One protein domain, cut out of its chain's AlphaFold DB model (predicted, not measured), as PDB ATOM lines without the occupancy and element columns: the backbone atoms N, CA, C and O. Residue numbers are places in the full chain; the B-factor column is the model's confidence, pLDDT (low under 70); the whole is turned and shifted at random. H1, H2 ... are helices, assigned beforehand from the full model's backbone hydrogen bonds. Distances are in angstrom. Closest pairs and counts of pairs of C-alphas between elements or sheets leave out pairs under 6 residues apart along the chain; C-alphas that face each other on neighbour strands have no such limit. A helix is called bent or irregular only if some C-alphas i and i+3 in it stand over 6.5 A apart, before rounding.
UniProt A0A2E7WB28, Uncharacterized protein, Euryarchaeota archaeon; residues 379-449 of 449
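What this domain is: This is residues 379 to 449 of the 449 residues of an uncharacterized protein of Euryarchaeota archaeon (UniProt A0A2E7WB28). Picture a long, loose helical hairpin: one long straight helix, H2, makes the length of a rod, and a bent helix, H3, folds back along it after the loop of residues 418 to 427. The first arm, H3a, packs on the part of H2 near that loop and slants away from it, and past the bend the second arm, H3b, runs back at a small angle to H2; at the other end of the rod the very short H1 makes a corner with the start of H2. The printed part has 71 residues with three named helices, in the order H1, H2, H3 along the chain, and no named strand; its class is all helix, with 51 residues in these helices. The whole is loose, with a radius of gyration of the C-alphas of 15.0 A, and it spans 46 by 18 by 13 A.

How they stand to each other: Begin with the longest helix, H2, residues 391 to 417, and look next at H3, residues 428 to 447. By its hydrogen bonds H3 was assigned as one helix, but it is bent: C-alphas 437 and 440 are 7.2 A apart, where about 5 A is found in a regular helix. Its arms are H3a, residues 428 to 437, and H3b, residues 440 to 447; their lines stand at a steep tilt of 59 degrees. H2 and H3a form a helical hairpin and touch, with 19 pairs of C-alphas within 8 A. Look for their closest C-alphas at Ala 412 and Gly 431, 3.9 A apart. H2 touches H3a with residues 408 to 416 alone, and the two run opposite ways at a steep tilt of 42 degrees. Farther back along H2, its residues 401 to 404 alone touch H3b, and only just, with 3 pairs of C-alphas within 8 A. The closest C-alphas of these two are those of Lys 401 and His 446, 7.0 A apart, and they run opposite ways at a shallow tilt of 19 degrees. Before H2 you will find H1, residues 384 to 387, which touches H2 only at the corner by their link; the closest C-alphas, those of Ile 387 and Thr 393, are 5.7 A apart. H1 is apart from both H3a and H3b. In H2, H3a and H3b every pair of O i and N i+4 is within hydrogen-bond range; H1 is too short for such a pair, and its one pair of O i and N i+3 is not within range.

Where its parts are: Find C-alpha 391 at (-2.479, 20.706, -31.688); from there H2 runs 39.4 A to C-alpha 417 at (-8.253, -11.586, -53.544), with y and z both falling. After the loop, find C-alpha 428 at (-11.110, -13.977, -46.278), where H3a begins; it runs 14.3 A to C-alpha 437. H3b runs 10.5 A from C-alpha 440 to C-alpha 447 at (0.712, 3.027, -28.161), with y rising again. H1 is short, 5.5 A from C-alpha 384 to C-alpha 387.

The domain as a whole: The two C-alphas farthest apart are those of Tyr 389 and Lys 419, 46.6 A, while those of Tyr 379 and Asn 449, the first and last printed, are 10.2 A apart. The printed part has no cut and ends at residue 449, the chain's last. The link from H1 to H2 is tight, with 3 residues, and the link from H2 to H3a is short, with 10 residues. Read the B-factor column for the model's confidence: the mean pLDDT of the printed part is 75.8, and 24 residues are under 70, namely residues 379 to 398, residue 400 and residues 447 to 449. The mean is 42 in H1 and 94 in H3a.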
ATOM      1  N   TYR A 379       6.775   4.552 -37.763       55.03
ATOM      2  CA  TYR A 379       7.452   4.255 -36.505       55.03
ATOM      3  C   TYR A 379       8.063   5.521 -35.875       55.03
ATOM      4  O   TYR A 379       8.572   6.424 -36.540       55.03
ATOM      5  N   LYS A 380       7.967   5.585 -34.543       55.16
ATOM      6  CA  LYS A 380       7.932   6.803 -33.716       55.16
ATOM      7  C   LYS A 380       9.235   7.488 -33.269       55.16
ATOM      8  O   LYS A 380       9.096   8.505 -32.586       55.16
ATOM      9  N   PRO A 381      10.465   7.101 -33.658       51.03
ATOM     10  CA  PRO A 381      11.625   7.960 -33.447       51.03
ATOM     11  C   PRO A 381      11.435   9.341 -34.091       51.03
ATOM     12  O   PRO A 381      11.985  10.307 -33.588       51.03
ATOM     13  N   TYR A 382      10.589   9.455 -35.127       46.62
ATOM     14  CA  TYR A 382      10.148  10.745 -35.666       46.62
ATOM     15  C   TYR A 382       9.127  11.467 -34.786       46.62
ATOM     16  O   TYR A 382       9.143  12.684 -34.713       46.62
ATOM     17  N   MET A 383       8.210  10.758 -34.129       43.97
ATOM     18  CA  MET A 383       7.037  11.381 -33.514       43.97
ATOM     19  C   MET A 383       7.191  11.743 -32.041       43.97
ATOM     20  O   MET A 383       6.410  12.563 -31.571       43.97
ATOM     21  N   LYS A 384       8.158  11.189 -31.304       42.44
ATOM     22  CA  LYS A 384       8.412  11.643 -29.926       42.44
ATOM     23  C   LYS A 384       8.795  13.129 -29.893       42.44
ATOM     24  O   LYS A 384       8.242  13.871 -29.090       42.44
ATOM     25  N   ASP A 385       9.623  13.564 -30.842       43.50
ATOM     26  CA  ASP A 385      10.043  14.965 -30.975       43.50
ATOM     27  C   ASP A 385       8.944  15.870 -31.569       43.50
ATOM     28  O   ASP A 385       8.977  17.086 -31.395       43.50
ATOM     29  N   ILE A 386       7.943  15.294 -32.249       39.97
ATOM     30  CA  ILE A 386       6.843  16.046 -32.872       39.97
ATOM     31  C   ILE A 386       5.642  16.148 -31.900       39.97
ATOM     32  O   ILE A 386       5.035  17.220 -31.794       39.97
ATOM     33  N   ILE A 387       5.254  15.063 -31.200       42.38
ATOM     34  CA  ILE A 387       4.021  14.974 -30.373       42.38
ATOM     35  C   ILE A 387       4.075  15.896 -29.151       42.38
ATOM     36  O   ILE A 387       3.022  16.317 -28.671       42.38
ATOM     37  N   GLU A 388       5.260  16.256 -28.656       42.91
ATOM     38  CA  GLU A 388       5.354  17.023 -27.414       42.91
ATOM     39  C   GLU A 388       4.808  18.468 -27.480       42.91
ATOM     40  O   GLU A 388       4.670  19.062 -26.414       42.91
ATOM     41  N   TYR A 389       4.443  19.062 -28.633       44.97
ATOM     42  CA  TYR A 389       4.341  20.539 -28.670       44.97
ATOM     43  C   TYR A 389       3.268  21.279 -29.504       44.97
ATOM     44  O   TYR A 389       3.294  22.509 -29.482       44.97
ATOM     45  N   ASP A 390       2.283  20.668 -30.181       48.62
ATOM     46  CA  ASP A 390       1.262  21.464 -30.917       48.62
ATOM     47  C   ASP A 390      -0.029  20.663 -31.236       48.62
ATOM     48  O   ASP A 390       0.056  19.515 -31.683       48.62
ATOM     49  N   PRO A 391      -1.244  21.235 -31.091       54.53
ATOM     50  CA  PRO A 391      -2.479  20.706 -31.688       54.53
ATOM     51  C   PRO A 391      -2.374  20.291 -33.170       54.53
ATOM     52  O   PRO A 391      -3.035  19.334 -33.587       54.53
ATOM     53  N   ARG A 392      -1.537  20.966 -33.972       55.66
ATOM     54  CA  ARG A 392      -1.236  20.567 -35.361       55.66
ATOM     55  C   ARG A 392      -0.524  19.220 -35.428       55.66
ATOM     56  O   ARG A 392      -0.875  18.408 -36.284       55.66
ATOM     57  N   THR A 393       0.371  18.933 -34.486       56.56
ATOM     58  CA  THR A 393       0.992  17.615 -34.400       56.56
ATOM     59  C   THR A 393      -0.023  16.537 -34.052       56.56
ATOM     60  O   THR A 393      -0.017  15.472 -34.659       56.56
ATOM     61  N   MET A 394      -0.908  16.773 -33.081       59.41
ATOM     62  CA  MET A 394      -1.901  15.759 -32.704       59.41
ATOM     63  C   MET A 394      -2.810  15.384 -33.882       59.41
ATOM     64  O   MET A 394      -3.161  14.217 -34.049       59.41
ATOM     65  N   ASN A 395      -3.130  16.356 -34.740       64.44
ATOM     66  CA  ASN A 395      -3.847  16.131 -35.993       64.44
ATOM     67  C   ASN A 395      -3.017  15.301 -36.990       64.44
ATOM     68  O   ASN A 395      -3.532  14.331 -37.537       64.44
ATOM     69  N   GLN A 396      -1.732  15.612 -37.175       62.81
ATOM     70  CA  GLN A 396      -0.825  14.814 -38.014       62.81
ATOM     71  C   GLN A 396      -0.671  13.376 -37.499       62.81
ATOM     72  O   GLN A 396      -0.795  12.433 -38.270       62.81
ATOM     73  N   ALA A 397      -0.505  13.194 -36.190       63.47
ATOM     74  CA  ALA A 397      -0.421  11.887 -35.548       63.47
ATOM     75  C   ALA A 397      -1.699  11.059 -35.749       63.47
ATOM     76  O   ALA A 397      -1.638   9.851 -35.974       63.47
ATOM     77  N   GLU A 398      -2.871  11.694 -35.659       68.94
ATOM     78  CA  GLU A 398      -4.146  11.048 -35.969       68.94
ATOM     79  C   GLU A 398      -4.252  10.699 -37.460       68.94
ATOM     80  O   GLU A 398      -4.656   9.584 -37.780       68.94
ATOM     81  N   ARG A 399      -3.832  11.595 -38.365       70.12
ATOM     82  CA  ARG A 399      -3.780  11.328 -39.814       70.12
ATOM     83  C   ARG A 399      -2.901  10.121 -40.130       70.12
ATOM     84  O   ARG A 399      -3.349   9.236 -40.849       70.12
ATOM     85  N   SER A 400      -1.714  10.026 -39.535       69.75
ATOM     86  CA  SER A 400      -0.824   8.875 -39.716       69.75
ATOM     87  C   SER A 400      -1.465   7.570 -39.236       69.75
ATOM     88  O   SER A 400      -1.382   6.562 -39.930       69.75
ATOM     89  N   LYS A 401      -2.166   7.577 -38.091       77.12
ATOM     90  CA  LYS A 401      -2.884   6.388 -37.594       77.12
ATOM     91  C   LYS A 401      -4.023   5.970 -38.525       77.12
ATOM     92  O   LYS A 401      -4.202   4.782 -38.763       77.12
ATOM     93  N   LEU A 402      -4.788   6.925 -39.052       78.44
ATOM     94  CA  LEU A 402      -5.861   6.639 -40.008       78.44
ATOM     95  C   LEU A 402      -5.318   6.096 -41.331       78.44
ATOM     96  O   LEU A 402      -5.866   5.130 -41.853       78.44
ATOM     97  N   TYR A 403      -4.216   6.659 -41.827       77.88
ATOM     98  CA  TYR A 403      -3.541   6.160 -43.022       77.88
ATOM     99  C   TYR A 403      -3.029   4.725 -42.832       77.88
ATOM    100  O   TYR A 403      -3.185   3.883 -43.710       77.88
ATOM    101  N   ALA A 404      -2.517   4.400 -41.646       80.81
ATOM    102  CA  ALA A 404      -2.149   3.031 -41.310       80.81
ATOM    103  C   ALA A 404      -3.345   2.080 -41.326       80.81
ATOM    104  O   ALA A 404      -3.265   1.002 -41.907       80.81
ATOM    105  N   GLN A 405      -4.457   2.476 -40.700       83.75
ATOM    106  CA  GLN A 405      -5.684   1.679 -40.692       83.75
ATOM    107  C   GLN A 405      -6.180   1.432 -42.117       83.75
ATOM    108  O   GLN A 405      -6.497   0.293 -42.454       83.75
ATOM    109  N   LEU A 406      -6.182   2.467 -42.960       84.06
ATOM    110  CA  LEU A 406      -6.467   2.341 -44.385       84.06
ATOM    111  C   LEU A 406      -5.557   1.279 -45.016       84.06
ATOM    112  O   LEU A 406      -6.041   0.262 -45.503       84.06
ATOM    113  N   LEU A 407      -4.241   1.464 -44.923       85.56
ATOM    114  CA  LEU A 407      -3.251   0.600 -45.555       85.56
ATOM    115  C   LEU A 407      -3.376  -0.878 -45.143       85.56
ATOM    116  O   LEU A 407      -3.349  -1.766 -45.995       85.56
ATOM    117  N   HIS A 408      -3.550  -1.158 -43.850       88.31
ATOM    118  CA  HIS A 408      -3.647  -2.528 -43.341       88.31
ATOM    119  C   HIS A 408      -4.913  -3.235 -43.830       88.31
ATOM    120  O   HIS A 408      -4.841  -4.394 -44.237       88.31
ATOM    121  N   ASN A 409      -6.059  -2.545 -43.832       87.56
ATOM    122  CA  ASN A 409      -7.318  -3.110 -44.322       87.56
ATOM    123  C   ASN A 409      -7.308  -3.286 -45.847       87.56
ATOM    124  O   ASN A 409      -7.839  -4.272 -46.358       87.56
ATOM    125  N   LEU A 410      -6.650  -2.382 -46.575       86.81
ATOM    126  CA  LEU A 410      -6.434  -2.518 -48.014       86.81
ATOM    127  C   LEU A 410      -5.605  -3.749 -48.354       86.81
ATOM    128  O   LEU A 410      -6.020  -4.563 -49.179       86.81
ATOM    129  N   LEU A 411      -4.462  -3.916 -47.690       89.81
ATOM    130  CA  LEU A 411      -3.607  -5.082 -47.882       89.81
ATOM    131  C   LEU A 411      -4.333  -6.369 -47.480       89.81
ATOM    132  O   LEU A 411      -4.217  -7.357 -48.196       89.81
ATOM    133  N   ALA A 412      -5.168  -6.351 -46.435       91.06
ATOM    134  CA  ALA A 412      -6.030  -7.486 -46.100       91.06
ATOM    135  C   ALA A 412      -6.960  -7.863 -47.269       91.06
ATOM    136  O   ALA A 412      -7.092  -9.042 -47.606       91.06
ATOM    137  N   GLY A 413      -7.575  -6.870 -47.919       87.38
ATOM    138  CA  GLY A 413      -8.405  -7.065 -49.110       87.38
ATOM    139  C   GLY A 413      -7.617  -7.592 -50.315       87.38
ATOM    140  O   GLY A 413      -8.072  -8.514 -50.996       87.38
ATOM    141  N   LEU A 414      -6.409  -7.069 -50.548       87.88
ATOM    142  CA  LEU A 414      -5.518  -7.537 -51.614       87.88
ATOM    143  C   LEU A 414      -5.058  -8.979 -51.378       87.88
ATOM    144  O   LEU A 414      -5.160  -9.809 -52.278       87.88
ATOM    145  N   TYR A 415      -4.647  -9.323 -50.158       90.88
ATOM    146  CA  TYR A 415      -4.327 -10.700 -49.773       90.88
ATOM    147  C   TYR A 415      -5.537 -11.630 -49.885       90.88
ATOM    148  O   TYR A 415      -5.388 -12.782 -50.285       90.88
ATOM    149  N   SER A 416      -6.744 -11.134 -49.596       88.56
ATOM    150  CA  SER A 416      -7.971 -11.929 -49.718       88.56
ATOM    151  C   SER A 416      -8.339 -12.271 -51.161       88.56
ATOM    152  O   SER A 416      -9.058 -13.240 -51.395       88.56
ATOM    153  N   THR A 417      -7.876 -11.476 -52.125       84.00
ATOM    154  CA  THR A 417      -8.253 -11.586 -53.544       84.00
ATOM    155  C   THR A 417      -7.103 -12.039 -54.445       84.00
ATOM    156  O   THR A 417      -7.341 -12.503 -55.559       84.00
ATOM    157  N   SER A 418      -5.864 -11.984 -53.950       83.50
ATOM    158  CA  SER A 418      -4.689 -12.585 -54.585       83.50
ATOM    159  C   SER A 418      -4.840 -14.105 -54.703       83.50
ATOM    160  O   SER A 418      -5.355 -14.781 -53.808       83.50
ATOM    161  N   LYS A 419      -4.351 -14.652 -55.822       82.25
ATOM    162  CA  LYS A 419      -4.328 -16.100 -56.083       82.25
ATOM    163  C   LYS A 419      -3.366 -16.827 -55.146       82.25
ATOM    164  O   LYS A 419      -3.624 -17.959 -54.749       82.25
ATOM    165  N   GLU A 420      -2.260 -16.175 -54.825       85.81
ATOM    166  CA  GLU A 420      -1.200 -16.653 -53.947       85.81
ATOM    167  C   GLU A 420      -1.613 -16.556 -52.472       85.81
ATOM    168  O   GLU A 420      -1.188 -17.372 -51.656       85.81
ATOM    169  N   GLY A 421      -2.467 -15.581 -52.142       90.44
ATOM    170  CA  GLY A 421      -2.980 -15.375 -50.795       90.44
ATOM    171  C   GLY A 421      -1.891 -14.987 -49.788       90.44
ATOM    172  O   GLY A 421      -0.950 -14.273 -50.144       90.44
ATOM    173  N   PHE A 422      -2.047 -15.426 -48.533       95.00
ATOM    174  CA  PHE A 422      -1.161 -15.125 -47.397       95.00
ATOM    175  C   PHE A 422      -0.798 -16.411 -46.646       95.00
ATOM    176  O   PHE A 422      -1.677 -17.049 -46.057       95.00
ATOM    177  N   ASP A 423       0.484 -16.792 -46.648       92.44
ATOM    178  CA  ASP A 423       1.002 -17.955 -45.904       92.44
ATOM    179  C   ASP A 423       0.176 -19.240 -46.156       92.44
ATOM    180  O   ASP A 423      -0.322 -19.909 -45.248       92.44
ATOM    181  N   GLY A 424      -0.080 -19.527 -47.440       92.19
ATOM    182  CA  GLY A 424      -0.859 -20.683 -47.901       92.19
ATOM    183  C   GLY A 424      -2.379 -20.585 -47.706       92.19
ATOM    184  O   GLY A 424      -3.104 -21.500 -48.106       92.19
ATOM    185  N   LYS A 425      -2.887 -19.498 -47.116       95.88
ATOM    186  CA  LYS A 425      -4.325 -19.215 -46.985       95.88
ATOM    187  C   LYS A 425      -4.791 -18.358 -48.157       95.88
ATOM    188  O   LYS A 425      -4.028 -17.549 -48.665       95.88
ATOM    189  N   THR A 426      -6.055 -18.492 -48.552       94.50
ATOM    190  CA  THR A 426      -6.691 -17.700 -49.624       94.50
ATOM    191  C   THR A 426      -8.044 -17.162 -49.157       94.50
ATOM    192  O   THR A 426      -8.565 -17.592 -48.122       94.50
ATOM    193  N   GLY A 427      -8.630 -16.220 -49.902       90.25
ATOM    194  CA  GLY A 427      -9.923 -15.639 -49.539       90.25
ATOM    195  C   GLY A 427      -9.855 -14.846 -48.233       90.25
ATOM    196  O   GLY A 427      -8.791 -14.415 -47.800       90.25
ATOM    197  N   VAL A 428     -10.995 -14.711 -47.555       92.88
ATOM    198  CA  VAL A 428     -11.110 -13.977 -46.278       92.88
ATOM    199  C   VAL A 428     -10.079 -14.436 -45.238       92.88
ATOM    200  O   VAL A 428      -9.494 -13.604 -44.551       92.88
ATOM    201  N   ALA A 429      -9.777 -15.737 -45.179       96.25
ATOM    202  CA  ALA A 429      -8.794 -16.284 -44.245       96.25
ATOM    203  C   ALA A 429      -7.365 -15.748 -44.479       96.25
ATOM    204  O   ALA A 429      -6.579 -15.676 -43.536       96.25
ATOM    205  N   ALA A 430      -7.017 -15.373 -45.715       95.69
ATOM    206  CA  ALA A 430      -5.746 -14.716 -46.016       95.69
ATOM    207  C   ALA A 430      -5.709 -13.285 -45.465       95.69
ATOM    208  O   ALA A 430      -4.730 -12.897 -44.833       95.69
ATOM    209  N   GLY A 431      -6.790 -12.521 -45.654       93.56
ATOM    210  CA  GLY A 431      -6.913 -11.171 -45.103       93.56
ATOM    211  C   GLY A 431      -6.906 -11.149 -43.575       93.56
ATOM    212  O   GLY A 431      -6.201 -10.341 -42.978       93.56
ATOM    213  N   GLU A 432      -7.630 -12.069 -42.934       95.38
ATOM    214  CA  GLU A 432      -7.629 -12.217 -41.472       95.38
ATOM    215  C   GLU A 432      -6.239 -12.577 -40.936       95.38
ATOM    216  O   GLU A 432      -5.803 -12.017 -39.931       95.38
ATOM    217  N   ALA A 433      -5.519 -13.473 -41.620       95.44
ATOM    218  CA  ALA A 433      -4.159 -13.831 -41.233       95.44
ATOM    219  C   ALA A 433      -3.189 -12.651 -41.369       95.44
ATOM    220  O   ALA A 433      -2.404 -12.416 -40.458       95.44
ATOM    221  N   TRP A 434      -3.289 -11.860 -42.441       94.75
ATOM    222  CA  TRP A 434      -2.515 -10.624 -42.583       94.75
ATOM    223  C   TRP A 434      -2.771  -9.639 -41.430       94.75
ATOM    224  O   TRP A 434      -1.826  -9.127 -40.823       94.75
ATOM    225  N   LEU A 435      -4.043  -9.390 -41.094       93.62
ATOM    226  CA  LEU A 435      -4.407  -8.490 -39.993       93.62
ATOM    227  C   LEU A 435      -3.896  -9.006 -38.645       93.62
ATOM    228  O   LEU A 435      -3.458  -8.219 -37.809       93.62
ATOM    229  N   TYR A 436      -3.920 -10.323 -38.436       92.31
ATOM    230  CA  TYR A 436      -3.353 -10.942 -37.242       92.31
ATOM    231  C   TYR A 436      -1.832 -10.751 -37.169       92.31
ATOM    232  O   TYR A 436      -1.317 -10.317 -36.138       92.31
ATOM    233  N   GLU A 437      -1.113 -11.009 -38.264       91.62
ATOM    234  CA  GLU A 437       0.350 -10.919 -38.305       91.62
ATOM    235  C   GLU A 437       0.878  -9.492 -38.116       91.62
ATOM    236  O   GLU A 437       1.942  -9.293 -37.520       91.62
ATOM    237  N   THR A 438       0.121  -8.498 -38.575       90.44
ATOM    238  CA  THR A 438       0.466  -7.072 -38.465       90.44
ATOM    239  C   THR A 438      -0.058  -6.402 -37.196       90.44
ATOM    240  O   THR A 438       0.341  -5.278 -36.883       90.44
ATOM    241  N   ALA A 439      -0.901  -7.083 -36.410       88.81
ATOM    242  CA  ALA A 439      -1.541  -6.510 -35.226       88.81
ATOM    243  C   ALA A 439      -0.537  -5.953 -34.204       88.81
ATOM    244  O   ALA A 439      -0.813  -4.946 -33.546       88.81
ATOM    245  N   TRP A 440       0.635  -6.583 -34.071       85.50
ATOM    246  CA  TRP A 440       1.696  -6.085 -33.194       85.50
ATOM    247  C   TRP A 440       2.247  -4.742 -33.651       85.50
ATOM    248  O   TRP A 440       2.363  -3.811 -32.857       85.50
ATOM    249  N   ASP A 441       2.550  -4.621 -34.935       83.75
ATOM    250  CA  ASP A 441       3.133  -3.407 -35.491       83.75
ATOM    251  C   ASP A 441       2.116  -2.263 -35.441       83.75
ATOM    252  O   ASP A 441       2.445  -1.148 -35.024       83.75
ATOM    253  N   MET A 442       0.838  -2.568 -35.703       83.31
ATOM    254  CA  MET A 442      -0.265  -1.643 -35.443       83.31
ATOM    255  C   MET A 442      -0.320  -1.239 -33.964       83.31
ATOM    256  O   MET A 442      -0.458  -0.053 -33.652       83.31
ATOM    257  N   HIS A 443      -0.185  -2.180 -33.026       82.31
ATOM    258  CA  HIS A 443      -0.157  -1.876 -31.595       82.31
ATOM    259  C   HIS A 443       0.987  -0.915 -31.236       82.31
ATOM    260  O   HIS A 443       0.753   0.083 -30.543       82.31
ATOM    261  N   LEU A 444       2.200  -1.153 -31.743       78.56
ATOM    262  CA  LEU A 444       3.358  -0.277 -31.530       78.56
ATOM    263  C   LEU A 444       3.101   1.139 -32.066       78.56
ATOM    264  O   LEU A 444       3.359   2.138 -31.383       78.56
ATOM    265  N   GLN A 445       2.505   1.240 -33.251       74.94
ATOM    266  CA  GLN A 445       2.138   2.516 -33.852       74.94
ATOM    267  C   GLN A 445       1.093   3.283 -33.022       74.94
ATOM    268  O   GLN A 445       1.152   4.511 -32.890       74.94
ATOM    269  N   HIS A 446       0.135   2.591 -32.406       72.50
ATOM    270  CA  HIS A 446      -0.931   3.244 -31.645       72.50
ATOM    271  C   HIS A 446      -0.483   3.663 -30.241       72.50
ATOM    272  O   HIS A 446      -0.888   4.739 -29.789       72.50
ATOM    273  N   THR A 447       0.387   2.880 -29.592       65.75
ATOM    274  CA  THR A 447       0.712   3.027 -28.161       65.75
ATOM    275  C   THR A 447       1.791   4.048 -27.826       65.75
ATOM    276  O   THR A 447       1.709   4.646 -26.766       65.75
ATOM    277  N   GLY A 448       2.703   4.385 -28.742       55.56
ATOM    278  CA  GLY A 448       3.520   5.598 -28.563       55.56
ATOM    279  C   GLY A 448       4.522   5.578 -27.440       55.56
ATOM    280  O   GLY A 448       4.582   6.543 -26.687       55.56
ATOM    281  N   ASN A 449       5.303   4.509 -27.389       43.00
ATOM    282  CA  ASN A 449       6.360   4.361 -26.402       43.00
ATOM    283  C   ASN A 449       7.613   5.142 -26.801       43.00
ATOM    284  O   ASN A 449       8.057   4.972 -27.961       43.00
TER     285      ASN A 449